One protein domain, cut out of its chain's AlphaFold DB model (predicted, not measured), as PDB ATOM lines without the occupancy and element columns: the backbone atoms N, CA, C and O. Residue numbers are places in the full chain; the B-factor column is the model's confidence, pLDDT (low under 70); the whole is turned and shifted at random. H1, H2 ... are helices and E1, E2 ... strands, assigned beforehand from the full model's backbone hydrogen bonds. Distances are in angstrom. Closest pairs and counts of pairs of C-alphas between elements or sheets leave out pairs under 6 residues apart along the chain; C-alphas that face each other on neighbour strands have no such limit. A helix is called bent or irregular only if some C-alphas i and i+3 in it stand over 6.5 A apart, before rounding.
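What this domain is: This is residues 2 to 130 of the 301 residues of an uncharacterized protein of Aquifex aeolicus (UniProt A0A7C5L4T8). A long helix, H3, runs through the core; H8 packs along it, H4 crosses it, and H2 joins H3 and H8 in a loose up-and-down bundle, helices each running against the one before. Near H3 lies a small antiparallel sheet, E1 beside E2, with the side-by-side helices H5 and H6 next to E1, while H1 lies far out beside H2. The printed part has 129 residues, mostly helix, with named elements in the order H1 H2 H3 H4 H5 E1 H6 E2 H7 H8. It is compact, with a radius of gyration of the C-alphas of 14.3 A and spans of 42 by 31 by 28 A.

How they stand to each other: Start at H1, residues 2 to 7, close to but not clearly touching H2, residues 11 to 21; their closest C-alphas, of Trp 6 and Ser 14, are 5.9 A apart. Next find the hub, H3, residues 23 to 42, which is irregular: C-alphas 24 and 27 are 7.4 A apart. H3 touches H4, residues 49 to 59, with residues 30 to 38 alone, closest at the C-alphas of Leu 30 and Ala 56, 5.3 A, at a steep tilt of 54 degrees, opposite ways. H3 only just touches H5, residues 67 to 74, with 3 pairs of C-alphas within 8 A, closest at Val 28 and Ile 70, 6.2 A. H5 touches H6, residues 89 to 94, at a shallow tilt of 9 degrees, opposite ways; the closest C-alphas, of Gln 68 and Leu 93, are 5.7 A apart. E1, residues 77 to 80, is the antiparallel neighbour of E2, residues 102 to 105, with N 78 and O 104 at 2.9 A and N 80 and O 102 at 2.8 A, within hydrogen-bond range. H7, residues 107 to 110, is close to but not clearly touching H8, residues 113 to 127; the closest C-alphas, of Tyr 109 and Val 116, are 6.6 A apart. H8 touches H3, closest at the C-alphas of Cys 36 and Tyr 117, 6.2 A, opposite ways at a shallow tilt of 34 degrees, only just short of steep. Every O i to N i+4 pair is within hydrogen-bond range in H2, H5 and H8, against 6 of 7 in H4, 10 of 16 in H3, and 0 of 2 in H1 and H6, whose O i to N i+3 pairs are 2 of 3 and 3 of 3; H7 is too short.

Where its parts are: Find C-alpha 2 at (149.555, 130.406, 147.653), where H1 begins. H3 runs 30.9 A from C-alpha 23, H8 20.9 A to C-alpha 127 at (149.421, 137.153, 167.944).

The domain as a whole: Arg 83 and Lys 129 have the C-alphas farthest apart, 43.2 A. The printed part has no cut and no long link; pLDDT is under 70 in residues 2 to 9 and 58 to 65.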
ATOM      1  N   LEU A   2     149.612 129.679 146.362       29.69
ATOM      2  CA  LEU A   2     149.555 130.406 147.653       29.69
ATOM      3  C   LEU A   2     149.827 131.912 147.520       29.69
ATOM      4  O   LEU A   2     149.156 132.709 148.158       29.69
ATOM      5  N   LYS A   3     150.784 132.300 146.663       31.78
ATOM      6  CA  LYS A   3     151.103 133.711 146.380       31.78
ATOM      7  C   LYS A   3     149.921 134.510 145.825       31.78
ATOM      8  O   LYS A   3     149.852 135.701 146.093       31.78
ATOM      9  N   ASP A   4     149.008 133.855 145.116       33.16
ATOM     10  CA  ASP A   4     147.895 134.517 144.430       33.16
ATOM     11  C   ASP A   4     146.772 134.874 145.422       33.16
ATOM     12  O   ASP A   4     146.190 135.946 145.336       33.16
ATOM     13  N   ILE A   5     146.561 134.048 146.458       34.47
ATOM     14  CA  ILE A   5     145.583 134.305 147.538       34.47
ATOM     15  C   ILE A   5     145.973 135.541 148.371       34.47
ATOM     16  O   ILE A   5     145.109 136.258 148.866       34.47
ATOM     17  N   TRP A   6     147.274 135.816 148.516       36.38
ATOM     18  CA  TRP A   6     147.773 136.976 149.265       36.38
ATOM     19  C   TRP A   6     147.676 138.298 148.497       36.38
ATOM     20  O   TRP A   6     147.719 139.351 149.130       36.38
ATOM     21  N   GLN A   7     147.582 138.246 147.162       37.56
ATOM     22  CA  GLN A   7     147.480 139.433 146.303       37.56
ATOM     23  C   GLN A   7     146.075 140.049 146.309       37.56
ATOM     24  O   GLN A   7     145.943 141.237 146.032       37.56
ATOM     25  N   GLU A   8     145.046 139.267 146.648       39.47
ATOM     26  CA  GLU A   8     143.667 139.753 146.805       39.47
ATOM     27  C   GLU A   8     143.426 140.440 148.161       39.47
ATOM     28  O   GLU A   8     142.467 141.195 148.311       39.47
ATOM     29  N   ALA A   9     144.300 140.201 149.141       54.78
ATOM     30  CA  ALA A   9     144.186 140.749 150.484       54.78
ATOM     31  C   ALA A   9     144.804 142.158 150.553       54.78
ATOM     32  O   ALA A   9     145.890 142.407 150.023       54.78
ATOM     33  N   GLY A  10     144.134 143.093 151.235       70.38
ATOM     34  CA  GLY A  10     144.705 144.418 151.490       70.38
ATOM     35  C   GLY A  10     146.017 144.312 152.278       70.38
ATOM     36  O   GLY A  10     146.189 143.398 153.083       70.38
ATOM     37  N   ARG A  11     146.942 145.265 152.106       81.94
ATOM     38  CA  ARG A  11     148.311 145.191 152.662       81.94
ATOM     39  C   ARG A  11     148.372 144.835 154.153       81.94
ATOM     40  O   ARG A  11     149.197 144.023 154.564       81.94
ATOM     41  N   LEU A  12     147.480 145.416 154.959       84.50
ATOM     42  CA  LEU A  12     147.373 145.141 156.397       84.50
ATOM     43  C   LEU A  12     147.018 143.684 156.703       84.50
ATOM     44  O   LEU A  12     147.463 143.136 157.708       84.50
ATOM     45  N   GLU A  13     146.174 143.078 155.878       86.94
ATOM     46  CA  GLU A  13     145.736 141.689 156.020       86.94
ATOM     47  C   GLU A  13     146.876 140.754 155.625       86.94
ATOM     48  O   GLU A  13     147.194 139.826 156.367       86.94
ATOM     49  N   SER A  14     147.572 141.061 154.523       86.38
ATOM     50  CA  SER A  14     148.745 140.305 154.079       86.38
ATOM     51  C   SER A  14     149.841 140.282 155.151       86.38
ATOM     52  O   SER A  14     150.355 139.211 155.458       86.38
ATOM     53  N   ILE A  15     150.150 141.428 155.778       87.56
ATOM     54  CA  ILE A  15     151.131 141.507 156.881       87.56
ATOM     55  C   ILE A  15     150.702 140.619 158.051       87.56
ATOM     56  O   ILE A  15     151.505 139.864 158.593       87.56
ATOM     57  N   PHE A  16     149.437 140.701 158.465       90.25
ATOM     58  CA  PHE A  16     148.943 139.914 159.592       90.25
ATOM     59  C   PHE A  16     149.068 138.414 159.342       90.25
ATOM     60  O   PHE A  16     149.532 137.668 160.205       90.25
ATOM     61  N   LEU A  17     148.665 137.981 158.154       88.31
ATOM     62  CA  LEU A  17     148.645 136.576 157.805       88.31
ATOM     63  C   LEU A  17     150.062 136.025 157.574       88.31
ATOM     64  O   LEU A  17     150.344 134.896 157.973       88.31
ATOM     65  N   GLU A  18     150.980 136.841 157.048       87.19
ATOM     66  CA  GLU A  18     152.411 136.524 156.995       87.19
ATOM     67  C   GLU A  18     152.996 136.310 158.398       87.19
ATOM     68  O   GLU A  18     153.710 135.337 158.634       87.19
ATOM     69  N   ILE A  19     152.649 137.169 159.358       86.06
ATOM     70  CA  ILE A  19     153.125 137.055 160.742       86.06
ATOM     71  C   ILE A  19     152.507 135.850 161.467       86.06
ATOM     72  O   ILE A  19     153.145 135.268 162.342       86.06
ATOM     73  N   ILE A  20     151.279 135.446 161.132       86.69
ATOM     74  CA  ILE A  20     150.707 134.205 161.672       86.69
ATOM     75  C   ILE A  20     151.497 132.985 161.181       86.69
ATOM     76  O   ILE A  20     151.746 132.068 161.965       86.69
ATOM     77  N   GLU A  21     151.886 132.968 159.906       83.31
ATOM     78  CA  GLU A  21     152.685 131.885 159.323       83.31
ATOM     79  C   GLU A  21     154.137 131.899 159.830       83.31
ATOM     80  O   GLU A  21     154.737 130.837 160.012       83.31
ATOM     81  N   ASP A  22     154.683 133.082 160.132       82.31
ATOM     82  CA  ASP A  22     155.989 133.258 160.768       82.31
ATOM     83  C   ASP A  22     155.914 134.145 162.032       82.31
ATOM     84  O   ASP A  22     156.226 135.343 161.992       82.31
ATOM     85  N   PRO A  23     155.578 133.562 163.203       78.69
ATOM     86  CA  PRO A  23     155.451 134.301 164.461       78.69
ATOM     87  C   PRO A  23     156.739 134.981 164.935       78.69
ATOM     88  O   PRO A  23     156.690 135.797 165.860       78.69
ATOM     89  N   THR A  24     157.896 134.668 164.335       76.81
ATOM     90  CA  THR A  24     159.154 135.369 164.633       76.81
ATOM     91  C   THR A  24     159.114 136.828 164.174       76.81
ATOM     92  O   THR A  24     159.768 137.679 164.773       76.81
ATOM     93  N   LYS A  25     158.256 137.145 163.196       81.25
ATOM     94  CA  LYS A  25     158.031 138.496 162.670       81.25
ATOM     95  C   LYS A  25     157.044 139.330 163.485       81.25
ATOM     96  O   LYS A  25     156.807 140.486 163.151       81.25
ATOM     97  N   LYS A  26     156.476 138.806 164.579       83.25
ATOM     98  CA  LYS A  26     155.462 139.520 165.389       83.25
ATOM     99  C   LYS A  26     155.894 140.919 165.845       83.25
ATOM    100  O   LYS A  26     155.052 141.790 166.047       83.25
ATOM    101  N   GLU A  27     157.198 141.125 166.027       80.56
ATOM    102  CA  GLU A  27     157.777 142.383 166.505       80.56
ATOM    103  C   GLU A  27     157.684 143.498 165.446       80.56
ATOM    104  O   GLU A  27     157.665 144.674 165.803       80.56
ATOM    105  N   VAL A  28     157.497 143.156 164.164       85.94
ATOM    106  CA  VAL A  28     157.267 144.117 163.070       85.94
ATOM    107  C   VAL A  28     156.015 144.972 163.324       85.94
ATOM    108  O   VAL A  28     156.025 146.171 163.052       85.94
ATOM    109  N   LEU A  29     154.967 144.418 163.953       89.00
ATOM    110  CA  LEU A  29     153.750 145.171 164.301       89.00
ATOM    111  C   LEU A  29     153.951 146.221 165.399       89.00
ATOM    112  O   LEU A  29     153.076 147.063 165.609       89.00
ATOM    113  N   LEU A  30     155.088 146.219 166.096       88.69
ATOM    114  CA  LEU A  30     155.358 147.226 167.118       88.69
ATOM    115  C   LEU A  30     155.521 148.614 166.509       88.69
ATOM    116  O   LEU A  30     155.084 149.578 167.124       88.69
ATOM    117  N   TYR A  31     156.084 148.722 165.304       92.50
ATOM    118  CA  TYR A  31     156.225 150.001 164.603       92.50
ATOM    119  C   TYR A  31     154.867 150.682 164.370       92.50
ATOM    120  O   TYR A  31     154.680 151.792 164.870       92.50
ATOM    121  N   PRO A  32     153.880 150.055 163.706       93.69
ATOM    122  CA  PRO A  32     152.570 150.671 163.528       93.69
ATOM    123  C   PRO A  32     151.839 150.925 164.851       93.69
ATOM    124  O   PRO A  32     151.243 151.989 165.010       93.69
ATOM    125  N   ILE A  33     151.934 150.027 165.841       93.25
ATOM    126  CA  ILE A  33     151.302 150.242 167.155       93.25
ATOM    127  C   ILE A  33     151.911 151.455 167.875       93.25
ATOM    128  O   ILE A  33     151.173 152.311 168.367       93.25
ATOM    129  N   CYS A  34     153.242 151.550 167.919       94.31
ATOM    130  CA  CYS A  34     153.956 152.677 168.515       94.31
ATOM    131  C   CYS A  34     153.655 153.985 167.793       94.31
ATOM    132  O   CYS A  34     153.405 154.995 168.446       94.31
ATOM    133  N   TYR A  35     153.637 153.968 166.459       96.31
ATOM    134  CA  TYR A  35     153.258 155.134 165.674       96.31
ATOM    135  C   TYR A  35     151.863 155.624 166.073       96.31
ATOM    136  O   TYR A  35     151.712 156.782 166.456       96.31
ATOM    137  N   CYS A  36     150.860 154.741 166.107       95.19
ATOM    138  CA  CYS A  36     149.512 155.125 166.514       95.19
ATOM    139  C   CYS A  36     149.457 155.689 167.944       95.19
ATOM    140  O   CYS A  36     148.722 156.642 168.212       95.19
ATOM    141  N   GLN A  37     150.233 155.134 168.879       94.12
ATOM    142  CA  GLN A  37     150.323 155.658 170.245       94.12
ATOM    143  C   GLN A  37     150.946 157.060 170.294       94.12
ATOM    144  O   GLN A  37     150.452 157.916 171.030       94.12
ATOM    145  N   LEU A  38     151.998 157.308 169.508       95.88
ATOM    146  CA  LEU A  38     152.656 158.614 169.414       95.88
ATOM    147  C   LEU A  38     151.732 159.655 168.776       95.88
ATOM    148  O   LEU A  38     151.548 160.719 169.362       95.88
ATOM    149  N   VAL A  39     151.055 159.315 167.672       96.50
ATOM    150  CA  VAL A  39     150.054 160.184 167.027       96.50
ATOM    151  C   VAL A  39     148.976 160.615 168.020       96.50
ATOM    152  O   VAL A  39     148.675 161.800 168.135       96.50
ATOM    153  N   ARG A  40     148.428 159.676 168.803       94.75
ATOM    154  CA  ARG A  40     147.407 159.982 169.822       94.75
ATOM    155  C   ARG A  40     147.934 160.851 170.960       94.75
ATOM    156  O   ARG A  40     147.181 161.650 171.507       94.75
ATOM    157  N   LYS A  41     149.195 160.664 171.353       94.12
ATOM    158  CA  LYS A  41     149.825 161.423 172.437       94.12
ATOM    159  C   LYS A  41     150.157 162.854 172.013       94.12
ATOM    160  O   LYS A  41     150.049 163.765 172.823       94.12
ATOM    161  N   GLU A  42     150.602 163.027 170.776       92.62
ATOM    162  CA  GLU A  42     151.127 164.295 170.260       92.62
ATOM    163  C   GLU A  42     150.098 165.075 169.446       92.62
ATOM    164  O   GLU A  42     150.316 166.243 169.141       92.62
ATOM    165  N   ASN A  43     148.972 164.438 169.118       92.38
ATOM    166  CA  ASN A  43     147.905 164.995 168.298       92.38
ATOM    167  C   ASN A  43     148.404 165.486 166.922       92.38
ATOM    168  O   ASN A  43     147.958 166.509 166.407       92.38
ATOM    169  N   THR A  44     149.349 164.749 166.333       94.19
ATOM    170  CA  THR A  44     149.923 165.001 165.003       94.19
ATOM    171  C   THR A  44     150.124 163.682 164.268       94.19
ATOM    172  O   THR A  44     150.528 162.692 164.871       94.19
ATOM    173  N   PHE A  45     149.861 163.665 162.961       94.31
ATOM    174  CA  PHE A  45     150.140 162.513 162.093       94.31
ATOM    175  C   PHE A  45     151.586 162.479 161.590       94.31
ATOM    176  O   PHE A  45     151.979 161.546 160.904       94.31
ATOM    177  N   GLU A  46     152.378 163.495 161.910       95.50
ATOM    178  CA  GLU A  46     153.793 163.546 161.575       95.50
ATOM    179  C   GLU A  46     154.601 163.416 162.858       95.50
ATOM    180  O   GLU A  46     154.640 164.335 163.681       95.50
ATOM    181  N   VAL A  47     155.231 162.259 163.029       96.50
ATOM    182  CA  VAL A  47     155.993 161.907 164.228       96.50
ATOM    183  C   VAL A  47     157.476 161.902 163.886       96.50
ATOM    184  O   VAL A  47     157.860 161.522 162.788       96.50
ATOM    185  N   GLU A  48     158.343 162.307 164.807       96.25
ATOM    186  CA  GLU A  48     159.789 162.202 164.593       96.25
ATOM    187  C   GLU A  48     160.223 160.733 164.479       96.25
ATOM    188  O   GLU A  48     159.947 159.912 165.364       96.25
ATOM    189  N   LEU A  49     160.951 160.403 163.411       95.00
ATOM    190  CA  LEU A  49     161.403 159.039 163.143       95.00
ATOM    191  C   LEU A  49     162.246 158.443 164.297       95.00
ATOM    192  O   LEU A  49     161.966 157.307 164.696       95.00
ATOM    193  N   PRO A  50     163.195 159.173 164.929       94.38
ATOM    194  CA  PRO A  50     163.935 158.656 166.082       94.38
ATOM    195  C   PRO A  50     163.032 158.268 167.262       94.38
ATOM    196  O   PRO A  50     163.301 157.291 167.967       94.38
ATOM    197  N   ARG A  51     161.927 158.995 167.474       94.19
ATOM    198  CA  ARG A  51     160.978 158.721 168.565       94.19
ATOM    199  C   ARG A  51     160.168 157.459 168.298       94.19
ATOM    200  O   ARG A  51     159.979 156.669 169.226       94.19
ATOM    201  N   LEU A  52     159.758 157.234 167.048       94.38
ATOM    202  CA  LEU A  52     159.123 155.981 166.641       94.38
ATOM    203  C   LEU A  52     160.055 154.785 166.863       94.38
ATOM    204  O   LEU A  52     159.674 153.836 167.548       94.38
ATOM    205  N   ILE A  53     161.281 154.857 166.332       91.88
ATOM    206  CA  ILE A  53     162.283 153.789 166.461       91.88
ATOM    207  C   ILE A  53     162.546 153.491 167.941       91.88
ATOM    208  O   ILE A  53     162.563 152.333 168.358       91.88
ATOM    209  N   SER A  54     162.692 154.534 168.765       90.38
ATOM    210  CA  SER A  54     162.877 154.385 170.211       90.38
ATOM    211  C   SER A  54     161.688 153.694 170.884       90.38
ATOM    212  O   SER A  54     161.899 152.826 171.728       90.38
ATOM    213  N   CYS A  55     160.447 154.039 170.522       90.38
ATOM    214  CA  CYS A  55     159.254 153.379 171.058       90.38
ATOM    215  C   CYS A  55     159.234 151.883 170.715       90.38
ATOM    216  O   CYS A  55     159.072 151.046 171.608       90.38
ATOM    217  N   ALA A  56     159.449 151.542 169.442       88.12
ATOM    218  CA  ALA A  56     159.387 150.158 168.986       88.12
ATOM    219  C   ALA A  56     160.499 149.303 169.623       88.12
ATOM    220  O   ALA A  56     160.223 148.235 170.170       88.12
ATOM    221  N   ASN A  57     161.734 149.817 169.663       82.81
ATOM    222  CA  ASN A  57     162.899 149.079 170.162       82.81
ATOM    223  C   ASN A  57     162.958 148.963 171.693       82.81
ATOM    224  O   ASN A  57     163.523 148.004 172.211       82.81
ATOM    225  N   LYS A  58     162.372 149.907 172.447       69.50
ATOM    226  CA  LYS A  58     162.287 149.804 173.919       69.50
ATOM    227  C   LYS A  58     161.482 148.594 174.382       69.50
ATOM    228  O   LYS A  58     161.654 148.151 175.513       69.50
ATOM    229  N   THR A  59     160.587 148.098 173.535       58.38
ATOM    230  CA  THR A  59     159.575 147.132 173.952       58.38
ATOM    231  C   THR A  59     160.108 145.691 173.922       58.38
ATOM    232  O   THR A  59     159.652 144.890 174.733       58.38
ATOM    233  N   PHE A  60     161.119 145.358 173.098       54.50
ATOM    234  CA  PHE A  60     161.756 144.027 173.079       54.50
ATOM    235  C   PHE A  60     163.231 144.073 172.625       54.50
ATOM    236  O   PHE A  60     163.558 144.647 171.594       54.50
ATOM    237  N   HIS A  61     164.127 143.413 173.375       48.72
ATOM    238  CA  HIS A  61     165.576 143.346 173.096       48.72
ATOM    239  C   HIS A  61     165.974 142.332 172.003       48.72
ATOM    240  O   HIS A  61     167.157 142.198 171.687       48.72
ATOM    241  N   THR A  62     165.017 141.569 171.472       50.66
ATOM    242  CA  THR A  62     165.258 140.411 170.598       50.66
ATOM    243  C   THR A  62     165.316 140.744 169.109       50.66
ATOM    244  O   THR A  62     165.982 140.013 168.370       50.66
ATOM    245  N   PHE A  63     164.717 141.852 168.662       54.84
ATOM    246  CA  PHE A  63     164.741 142.230 167.250       54.84
ATOM    247  C   PHE A  63     166.084 142.856 166.859       54.84
ATOM    248  O   PHE A  63     166.482 143.890 167.393       54.84
ATOM    249  N   ARG A  64     166.789 142.237 165.904       56.22
ATOM    250  CA  ARG A  64     168.085 142.715 165.376       56.22
ATOM    251  C   ARG A  64     168.000 143.317 163.966       56.22
ATOM    252  O   ARG A  64     169.039 143.561 163.358       56.22
ATOM    253  N   GLY A  65     166.798 143.518 163.423       67.56
ATOM    254  CA  GLY A  65     166.623 144.099 162.089       67.56
ATOM    255  C   GLY A  65     166.866 145.609 162.071       67.56
ATOM    256  O   GLY A  65     166.644 146.296 163.072       67.56
ATOM    257  N   ARG A  66     167.324 146.141 160.930       84.19
ATOM    258  CA  ARG A  66     167.420 147.592 160.738       84.19
ATOM    259  C   ARG A  66     166.012 148.159 160.596       84.19
ATOM    260  O   ARG A  66     165.160 147.553 159.953       84.19
ATOM    261  N   TRP A  67     165.764 149.332 161.171       88.56
ATOM    262  CA  TRP A  67     164.442 149.961 161.117       88.56
ATOM    263  C   TRP A  67     163.988 150.219 159.671       88.56
ATOM    264  O   TRP A  67     162.798 150.117 159.393       88.56
ATOM    265  N   GLN A  68     164.919 150.475 158.743       91.81
ATOM    266  CA  GLN A  68     164.617 150.639 157.319       91.81
ATOM    267  C   GLN A  68     163.966 149.386 156.723       91.81
ATOM    268  O   GLN A  68     162.982 149.501 155.996       91.81
ATOM    269  N   ASP A  69     164.492 148.203 157.057       88.62
ATOM    270  CA  ASP A  69     163.988 146.928 156.544       88.62
ATOM    271  C   ASP A  69     162.565 146.676 157.049       88.62
ATOM    272  O   ASP A  69     161.701 146.263 156.285       88.62
ATOM    273  N   ILE A  70     162.299 147.014 158.315       89.00
ATOM    274  CA  ILE A  70     160.970 146.881 158.927       89.00
ATOM    275  C   ILE A  70     159.968 147.821 158.256       89.00
ATOM    276  O   ILE A  70     158.864 147.408 157.914       89.00
ATOM    277  N   LEU A  71     160.332 149.095 158.071       91.19
ATOM    278  CA  LEU A  71     159.449 150.065 157.423       91.19
ATOM    279  C   LEU A  71     159.153 149.671 155.972       91.19
ATOM    280  O   LEU A  71     158.015 149.819 155.531       91.19
ATOM    281  N   LEU A  72     160.149 149.134 155.263       90.25
ATOM    282  CA  LEU A  72     159.983 148.608 153.911       90.25
ATOM    283  C   LEU A  72     159.098 147.352 153.885       90.25
ATOM    284  O   LEU A  72     158.238 147.230 153.019       90.25
ATOM    285  N   GLU A  73     159.288 146.423 154.824       86.94
ATOM    286  CA  GLU A  73     158.483 145.200 154.940       86.94
ATOM    287  C   GLU A  73     157.034 145.500 155.319       86.94
ATOM    288  O   GLU A  73     156.137 144.771 154.904       86.94
ATOM    289  N   LEU A  74     156.782 146.575 156.063       89.44
ATOM    290  CA  LEU A  74     155.432 147.053 156.334       89.44
ATOM    291  C   LEU A  74     154.834 147.730 155.101       89.44
ATOM    292  O   LEU A  74     153.708 147.424 154.725       89.44
ATOM    293  N   ASP A  75     155.582 148.612 154.440       89.88
ATOM    294  CA  ASP A  75     155.092 149.395 153.295       89.88
ATOM    295  C   ASP A  75     153.781 150.144 153.616       89.88
ATOM    296  O   ASP A  75     152.805 150.124 152.871       89.88
ATOM    297  N   LEU A  76     153.734 150.744 154.808       92.19
ATOM    298  CA  LEU A  76     152.591 151.523 155.313       92.19
ATOM    299  C   LEU A  76     152.942 152.989 155.555       92.19
ATOM    300  O   LEU A  76     152.075 153.795 155.893       92.19
ATOM    301  N   PHE A  77     154.228 153.312 155.473       94.44
ATOM    302  CA  PHE A  77     154.791 154.557 155.955       94.44
ATOM    303  C   PHE A  77     155.471 155.330 154.838       94.44
ATOM    304  O   PHE A  77     156.062 154.756 153.926       94.44
ATOM    305  N   GLN A  78     155.465 156.643 155.007       95.31
ATOM    306  CA  GLN A  78     156.268 157.583 154.247       95.31
ATOM    307  C   GLN A  78     157.132 158.403 155.203       95.31
ATOM    308  O   GLN A  78     156.725 158.701 156.332       95.31
ATOM    309  N   LEU A  79     158.328 158.772 154.752       96.50
ATOM    310  CA  LEU A  79     159.206 159.690 155.466       96.50
ATOM    311  C   LEU A  79     159.119 161.080 154.841       96.50
ATOM    312  O   LEU A  79     159.054 161.223 153.625       96.50
ATOM    313  N   LEU A  80     159.154 162.097 155.687       95.25
ATOM    314  CA  LEU A  80     159.132 163.506 155.327       95.25
ATOM    315  C   LEU A  80     160.471 164.118 155.728       95.25
ATOM    316  O   LEU A  80     160.890 164.029 156.887       95.25
ATOM    317  N   THR A  81     161.153 164.723 154.762       93.44
ATOM    318  CA  THR A  81     162.378 165.486 155.024       93.44
ATOM    319  C   THR A  81     162.047 166.839 155.667       93.44
ATOM    320  O   THR A  81     160.924 167.331 155.527       93.44
ATOM    321  N   PRO A  82     163.029 167.532 156.278       89.31
ATOM    322  CA  PRO A  82     162.848 168.913 156.734       89.31
ATOM    323  C   PRO A  82     162.420 169.894 155.632       89.31
ATOM    324  O   PRO A  82     161.902 170.965 155.933       89.31
ATOM    325  N   ARG A  83     162.669 169.550 154.361       89.81
ATOM    326  CA  ARG A  83     162.322 170.367 153.190       89.81
ATOM    327  C   ARG A  83     160.918 170.072 152.652       89.81
ATOM    328  O   ARG A  83     160.469 170.774 151.756       89.81
ATOM    329  N   GLY A  84     160.236 169.063 153.198       88.19
ATOM    330  CA  GLY A  84     158.915 168.621 152.749       88.19
ATOM    331  C   GLY A  84     158.940 167.531 151.674       88.19
ATOM    332  O   GLY A  84     157.877 167.071 151.270       88.19
ATOM    333  N   ASP A  85     160.119 167.078 151.233       92.56
ATOM    334  CA  ASP A  85     160.227 165.959 150.289       92.56
ATOM    335  C   ASP A  85     159.735 164.653 150.931       92.56
ATOM    336  O   ASP A  85     160.061 164.366 152.090       92.56
ATOM    337  N   VAL A  86     158.992 163.853 150.161       94.19
ATOM    338  CA  VAL A  86     158.419 162.569 150.585       94.19
ATOM    339  C   VAL A  86     159.289 161.414 150.086       94.19
ATOM    340  O   VAL A  86     159.635 161.353 148.908       94.19
ATOM    341  N   ILE A  87     159.622 160.478 150.974       93.62
ATOM    342  CA  ILE A  87     160.398 159.268 150.677       93.62
ATOM    343  C   ILE A  87     159.559 158.040 151.033       93.62
ATOM    344  O   ILE A  87     159.142 157.884 152.182       93.62
ATOM    345  N   CYS A  88     159.367 157.140 150.069       91.88
ATOM    346  CA  CYS A  88     158.560 155.928 150.223       91.88
ATOM    347  C   CYS A  88     159.278 154.692 149.664       91.88
ATOM    348  O   CYS A  88     160.233 154.796 148.887       91.88
ATOM    349  N   GLY A  89     158.792 153.507 150.038       89.25
ATOM    350  CA  GLY A  89     159.245 152.233 149.483       89.25
ATOM    351  C   GLY A  89     160.764 152.050 149.563       89.25
ATOM    352  O   GLY A  89     161.395 152.313 150.587       89.25
ATOM    353  N   LYS A  90     161.376 151.604 148.459       91.19
ATOM    354  CA  LYS A  90     162.812 151.270 148.404       91.19
ATOM    355  C   LYS A  90     163.735 152.451 148.711       91.19
ATOM    356  O   LYS A  90     164.876 152.224 149.108       91.19
ATOM    357  N   ASP A  91     163.271 153.690 148.554       91.56
ATOM    358  CA  ASP A  91     164.093 154.868 148.834       91.56
ATOM    359  C   ASP A  91     164.347 155.067 150.335       91.56
ATOM    360  O   ASP A  91     165.352 155.675 150.702       91.56
ATOM    361  N   ILE A  92     163.539 154.453 151.207       92.00
ATOM    362  CA  ILE A  92     163.788 154.408 152.657       92.00
ATOM    363  C   ILE A  92     165.149 153.762 152.962       92.00
ATOM    364  O   ILE A  92     165.843 154.190 153.884       92.00
ATOM    365  N   LEU A  93     165.595 152.793 152.152       90.31
ATOM    366  CA  LEU A  93     166.892 152.129 152.330       90.31
ATOM    367  C   LEU A  93     168.089 153.072 152.124       90.31
ATOM    368  O   LEU A  93     169.190 152.773 152.584       90.31
ATOM    369  N   LYS A  94     167.892 154.206 151.437       91.00
ATOM    370  CA  LYS A  94     168.937 155.217 151.209       91.00
ATOM    371  C   LYS A  94     169.131 156.135 152.421       91.00
ATOM    372  O   LYS A  94     170.120 156.866 152.478       91.00
ATOM    373  N   VAL A  95     168.215 156.106 153.392       89.62
ATOM    374  CA  VAL A  95     168.266 156.948 154.591       89.62
ATOM    375  C   VAL A  95     169.277 156.372 155.582       89.62
ATOM    376  O   VAL A  95     169.059 155.319 156.184       89.62
ATOM    377  N   GLN A  96     170.403 157.071 155.749       86.31
ATOM    378  CA  GLN A  96     171.489 156.631 156.630       86.31
ATOM    379  C   GLN A  96     171.262 156.993 158.104       86.31
ATOM    380  O   GLN A  96     171.542 156.170 158.973       86.31
ATOM    381  N   SER A  97     170.737 158.192 158.386       87.94
ATOM    382  CA  SER A  97     170.405 158.647 159.743       87.94
ATOM    383  C   SER A  97     168.908 158.945 159.862       87.94
ATOM    384  O   SER A  97     168.353 159.556 158.946       87.94
ATOM    385  N   PRO A  98     168.251 158.544 160.967       89.25
ATOM    386  CA  PRO A  98     166.858 158.895 161.218       89.25
ATOM    387  C   PRO A  98     166.663 160.363 161.633       89.25
ATOM    388  O   PRO A  98     165.527 160.835 161.666       89.25
ATOM    389  N   ASP A  99     167.730 161.086 161.977       92.19
ATOM    390  CA  ASP A  99     167.635 162.439 162.529       92.19
ATOM    391  C   ASP A  99     167.090 163.448 161.511       92.19
ATOM    392  O   ASP A  99     167.465 163.455 160.340       92.19
ATOM    393  N   GLY A 100     166.190 164.322 161.971       90.62
ATOM    394  CA  GLY A 100     165.540 165.338 161.137       90.62
ATOM    395  C   GLY A 100     164.397 164.816 160.258       90.62
ATOM    396  O   GLY A 100     163.661 165.623 159.695       90.62
ATOM    397  N   PHE A 101     164.196 163.500 160.169       95.69
ATOM    398  CA  PHE A 101     163.070 162.924 159.438       95.69
ATOM    399  C   PHE A 101     161.817 162.833 160.304       95.69
ATOM    400  O   PHE A 101     161.853 162.455 161.482       95.69
ATOM    401  N   ARG A 102     160.681 163.111 159.672       96.38
ATOM    402  CA  ARG A 102     159.358 162.771 160.190       96.38
ATOM    403  C   ARG A 102     158.822 161.547 159.468       96.38
ATOM    404  O   ARG A 102     159.204 161.272 158.340       96.38
ATOM    405  N   ILE A 103     157.951 160.805 160.130       96.81
ATOM    406  CA  ILE A 103     157.262 159.646 159.584       96.81
ATOM    407  C   ILE A 103     155.762 159.840 159.739       96.81
ATOM    408  O   ILE A 103     155.288 160.308 160.779       96.81
ATOM    409  N   SER A 104     155.023 159.463 158.705       96.31
ATOM    410  CA  SER A 104     153.572 159.353 158.737       96.31
ATOM    411  C   SER A 104     153.146 158.057 158.064       96.31
ATOM    412  O   SER A 104     153.883 157.493 157.253       96.31
ATOM    413  N   PHE A 105     151.939 157.586 158.359       94.38
ATOM    414  CA  PHE A 105     151.294 156.631 157.464       94.38
ATOM    415  C   PHE A 105     151.113 157.236 156.066       94.38
ATOM    416  O   PHE A 105     151.019 158.463 155.925       94.38
ATOM    417  N   LEU A 106     151.057 156.365 155.055       91.44
ATOM    418  CA  LEU A 106     150.585 156.733 153.722       91.44
ATOM    419  C   LEU A 106     149.149 157.297 153.812       91.44
ATOM    420  O   LEU A 106     148.407 156.916 154.731       91.44
ATOM    421  N   PRO A 107     148.756 158.223 152.915       89.50
ATOM    422  CA  PRO A 107     147.480 158.935 152.998       89.50
ATOM    423  C   PRO A 107     146.265 158.020 153.189       89.50
ATOM    424  O   PRO A 107     145.451 158.266 154.077       89.50
ATOM    425  N   GLU A 108     146.205 156.910 152.455       87.12
ATOM    426  CA  GLU A 108     145.108 155.944 152.492       87.12
ATOM    427  C   GLU A 108     144.903 155.293 153.869       87.12
ATOM    428  O   GLU A 108     143.778 154.967 154.232       87.12
ATOM    429  N   TYR A 109     145.956 155.139 154.679       89.31
ATOM    430  CA  TYR A 109     145.838 154.620 156.049       89.31
ATOM    431  C   TYR A 109     145.650 155.738 157.076       89.31
ATOM    432  O   TYR A 109     145.145 155.501 158.175       89.31
ATOM    433  N   ARG A 110     146.076 156.961 156.744       88.69
ATOM    434  CA  ARG A 110     145.913 158.139 157.600       88.69
ATOM    435  C   ARG A 110     144.454 158.584 157.665       88.69
ATOM    436  O   ARG A 110     143.997 158.955 158.744       88.69
ATOM    437  N   GLU A 111     143.736 158.548 156.546       87.56
ATOM    438  CA  GLU A 111     142.322 158.950 156.471       87.56
ATOM    439  C   GLU A 111     141.421 158.098 157.376       87.56
ATOM    440  O   GLU A 111     140.501 158.619 158.004       87.56
ATOM    441  N   VAL A 112     141.748 156.812 157.516       87.19
ATOM    442  CA  VAL A 112     141.037 155.827 158.351       87.19
ATOM    443  C   VAL A 112     141.872 155.395 159.564       87.19
ATOM    444  O   VAL A 112     141.941 154.222 159.944       87.19
ATOM    445  N   PHE A 113     142.583 156.351 160.170       89.62
ATOM    446  CA  PHE A 113     143.567 156.076 161.220       89.62
ATOM    447  C   PHE A 113     143.007 155.266 162.399       89.62
ATOM    448  O   PHE A 113     143.698 154.392 162.927       89.62
ATOM    449  N   TYR A 114     141.781 155.551 162.849       88.38
ATOM    450  CA  TYR A 114     141.209 154.881 164.020       88.38
ATOM    451  C   TYR A 114     140.821 153.433 163.718       88.38
ATOM    452  O   TYR A 114     141.026 152.556 164.563       88.38
ATOM    453  N   GLU A 115     140.327 153.168 162.514       88.88
ATOM    454  CA  GLU A 115     140.041 151.833 162.004       88.88
ATOM    455  C   GLU A 115     141.335 151.022 161.900       88.88
ATOM    456  O   GLU A 115     141.417 149.915 162.437       88.88
ATOM    457  N   VAL A 116     142.375 151.607 161.298       89.12
ATOM    458  CA  VAL A 116     143.709 151.002 161.164       89.12
ATOM    459  C   VAL A 116     144.316 150.701 162.535       89.12
ATOM    460  O   VAL A 116     144.784 149.589 162.786       89.12
ATOM    461  N   TYR A 117     144.258 151.655 163.464       90.81
ATOM    462  CA  TYR A 117     144.772 151.472 164.816       90.81
ATOM    463  C   TYR A 117     144.034 150.358 165.570       90.81
ATOM    464  O   TYR A 117     144.669 149.488 166.168       90.81
ATOM    465  N   SER A 118     142.699 150.344 165.505       89.69
ATOM    466  CA  SER A 118     141.876 149.272 166.077       89.69
ATOM    467  C   SER A 118     142.257 147.905 165.495       89.69
ATOM    468  O   SER A 118     142.416 146.932 166.239       89.69
ATOM    469  N   LYS A 119     142.506 147.842 164.180       91.06
ATOM    470  CA  LYS A 119     142.934 146.624 163.482       91.06
ATOM    471  C   LYS A 119     144.276 146.103 164.005       91.06
ATOM    472  O   LYS A 119     144.371 144.928 164.361       91.06
ATOM    473  N   PHE A 120     145.277 146.968 164.184       91.50
ATOM    474  CA  PHE A 120     146.564 146.571 164.772       91.50
ATOM    475  C   PHE A 120     146.450 146.034 166.203       91.50
ATOM    476  O   PHE A 120     147.141 145.078 166.560       91.50
ATOM    477  N   LEU A 121     145.567 146.604 167.027       90.94
ATOM    478  CA  LEU A 121     145.331 146.102 168.385       90.94
ATOM    479  C   LEU A 121     144.683 144.711 168.380       90.94
ATOM    480  O   LEU A 121     145.064 143.849 169.179       90.94
ATOM    481  N   LYS A 122     143.742 144.463 167.463       93.12
ATOM    482  CA  LYS A 122     143.154 143.131 167.256       93.12
ATOM    483  C   LYS A 122     144.209 142.127 166.798       93.12
ATOM    484  O   LYS A 122     144.321 141.055 167.392       93.12
ATOM    485  N   TYR A 123     145.050 142.496 165.828       92.81
ATOM    486  CA  TYR A 123     146.167 141.661 165.378       92.81
ATOM    487  C   TYR A 123     147.099 141.286 166.527       92.81
ATOM    488  O   TYR A 123     147.395 140.108 166.730       92.81
ATOM    489  N   TRP A 124     147.501 142.264 167.340       91.00
ATOM    490  CA  TRP A 124     148.331 142.019 168.518       91.00
ATOM    491  C   TRP A 124     147.650 141.092 169.534       91.00
ATOM    492  O   TRP A 124     148.291 140.225 170.131       91.00
ATOM    493  N   THR A 125     146.334 141.220 169.711       90.75
ATOM    494  CA  THR A 125     145.552 140.362 170.614       90.75
ATOM    495  C   THR A 125     145.529 138.904 170.149       90.75
ATOM    496  O   THR A 125     145.628 138.000 170.981       90.75
ATOM    497  N   VAL A 126     145.453 138.649 168.838       90.88
ATOM    498  CA  VAL A 126     145.600 137.291 168.289       90.88
ATOM    499  C   VAL A 126     147.035 136.796 168.464       90.88
ATOM    500  O   VAL A 126     147.259 135.740 169.054       90.88
ATOM    501  N   LEU A 127     148.017 137.571 168.005       87.25
ATOM    502  CA  LEU A 127     149.421 137.153 167.944       87.25
ATOM    503  C   LEU A 127     150.063 136.969 169.320       87.25
ATOM    504  O   LEU A 127     150.921 136.110 169.490       87.25
ATOM    505  N   SER A 128     149.619 137.709 170.335       84.94
ATOM    506  CA  SER A 128     150.067 137.513 171.722       84.94
ATOM    507  C   SER A 128     149.626 136.174 172.323       84.94
ATOM    508  O   SER A 128     150.243 135.702 173.278       84.94
ATOM    509  N   LYS A 129     148.589 135.535 171.759       82.88
ATOM    510  CA  LYS A 129     148.139 134.183 172.129       82.88
ATOM    511  C   LYS A 129     148.882 133.091 171.345       82.88
ATOM    512  O   LYS A 129     148.776 131.918 171.702       82.88
ATOM    513  N   VAL A 130     149.649 133.460 170.314       76.31
ATOM    514  CA  VAL A 130     150.504 132.548 169.542       76.31
ATOM    515  C   VAL A 130     151.835 132.375 170.263       76.31
ATOM    516  O   VAL A 130     152.545 133.342 170.550       76.31
TER     517      VAL A 130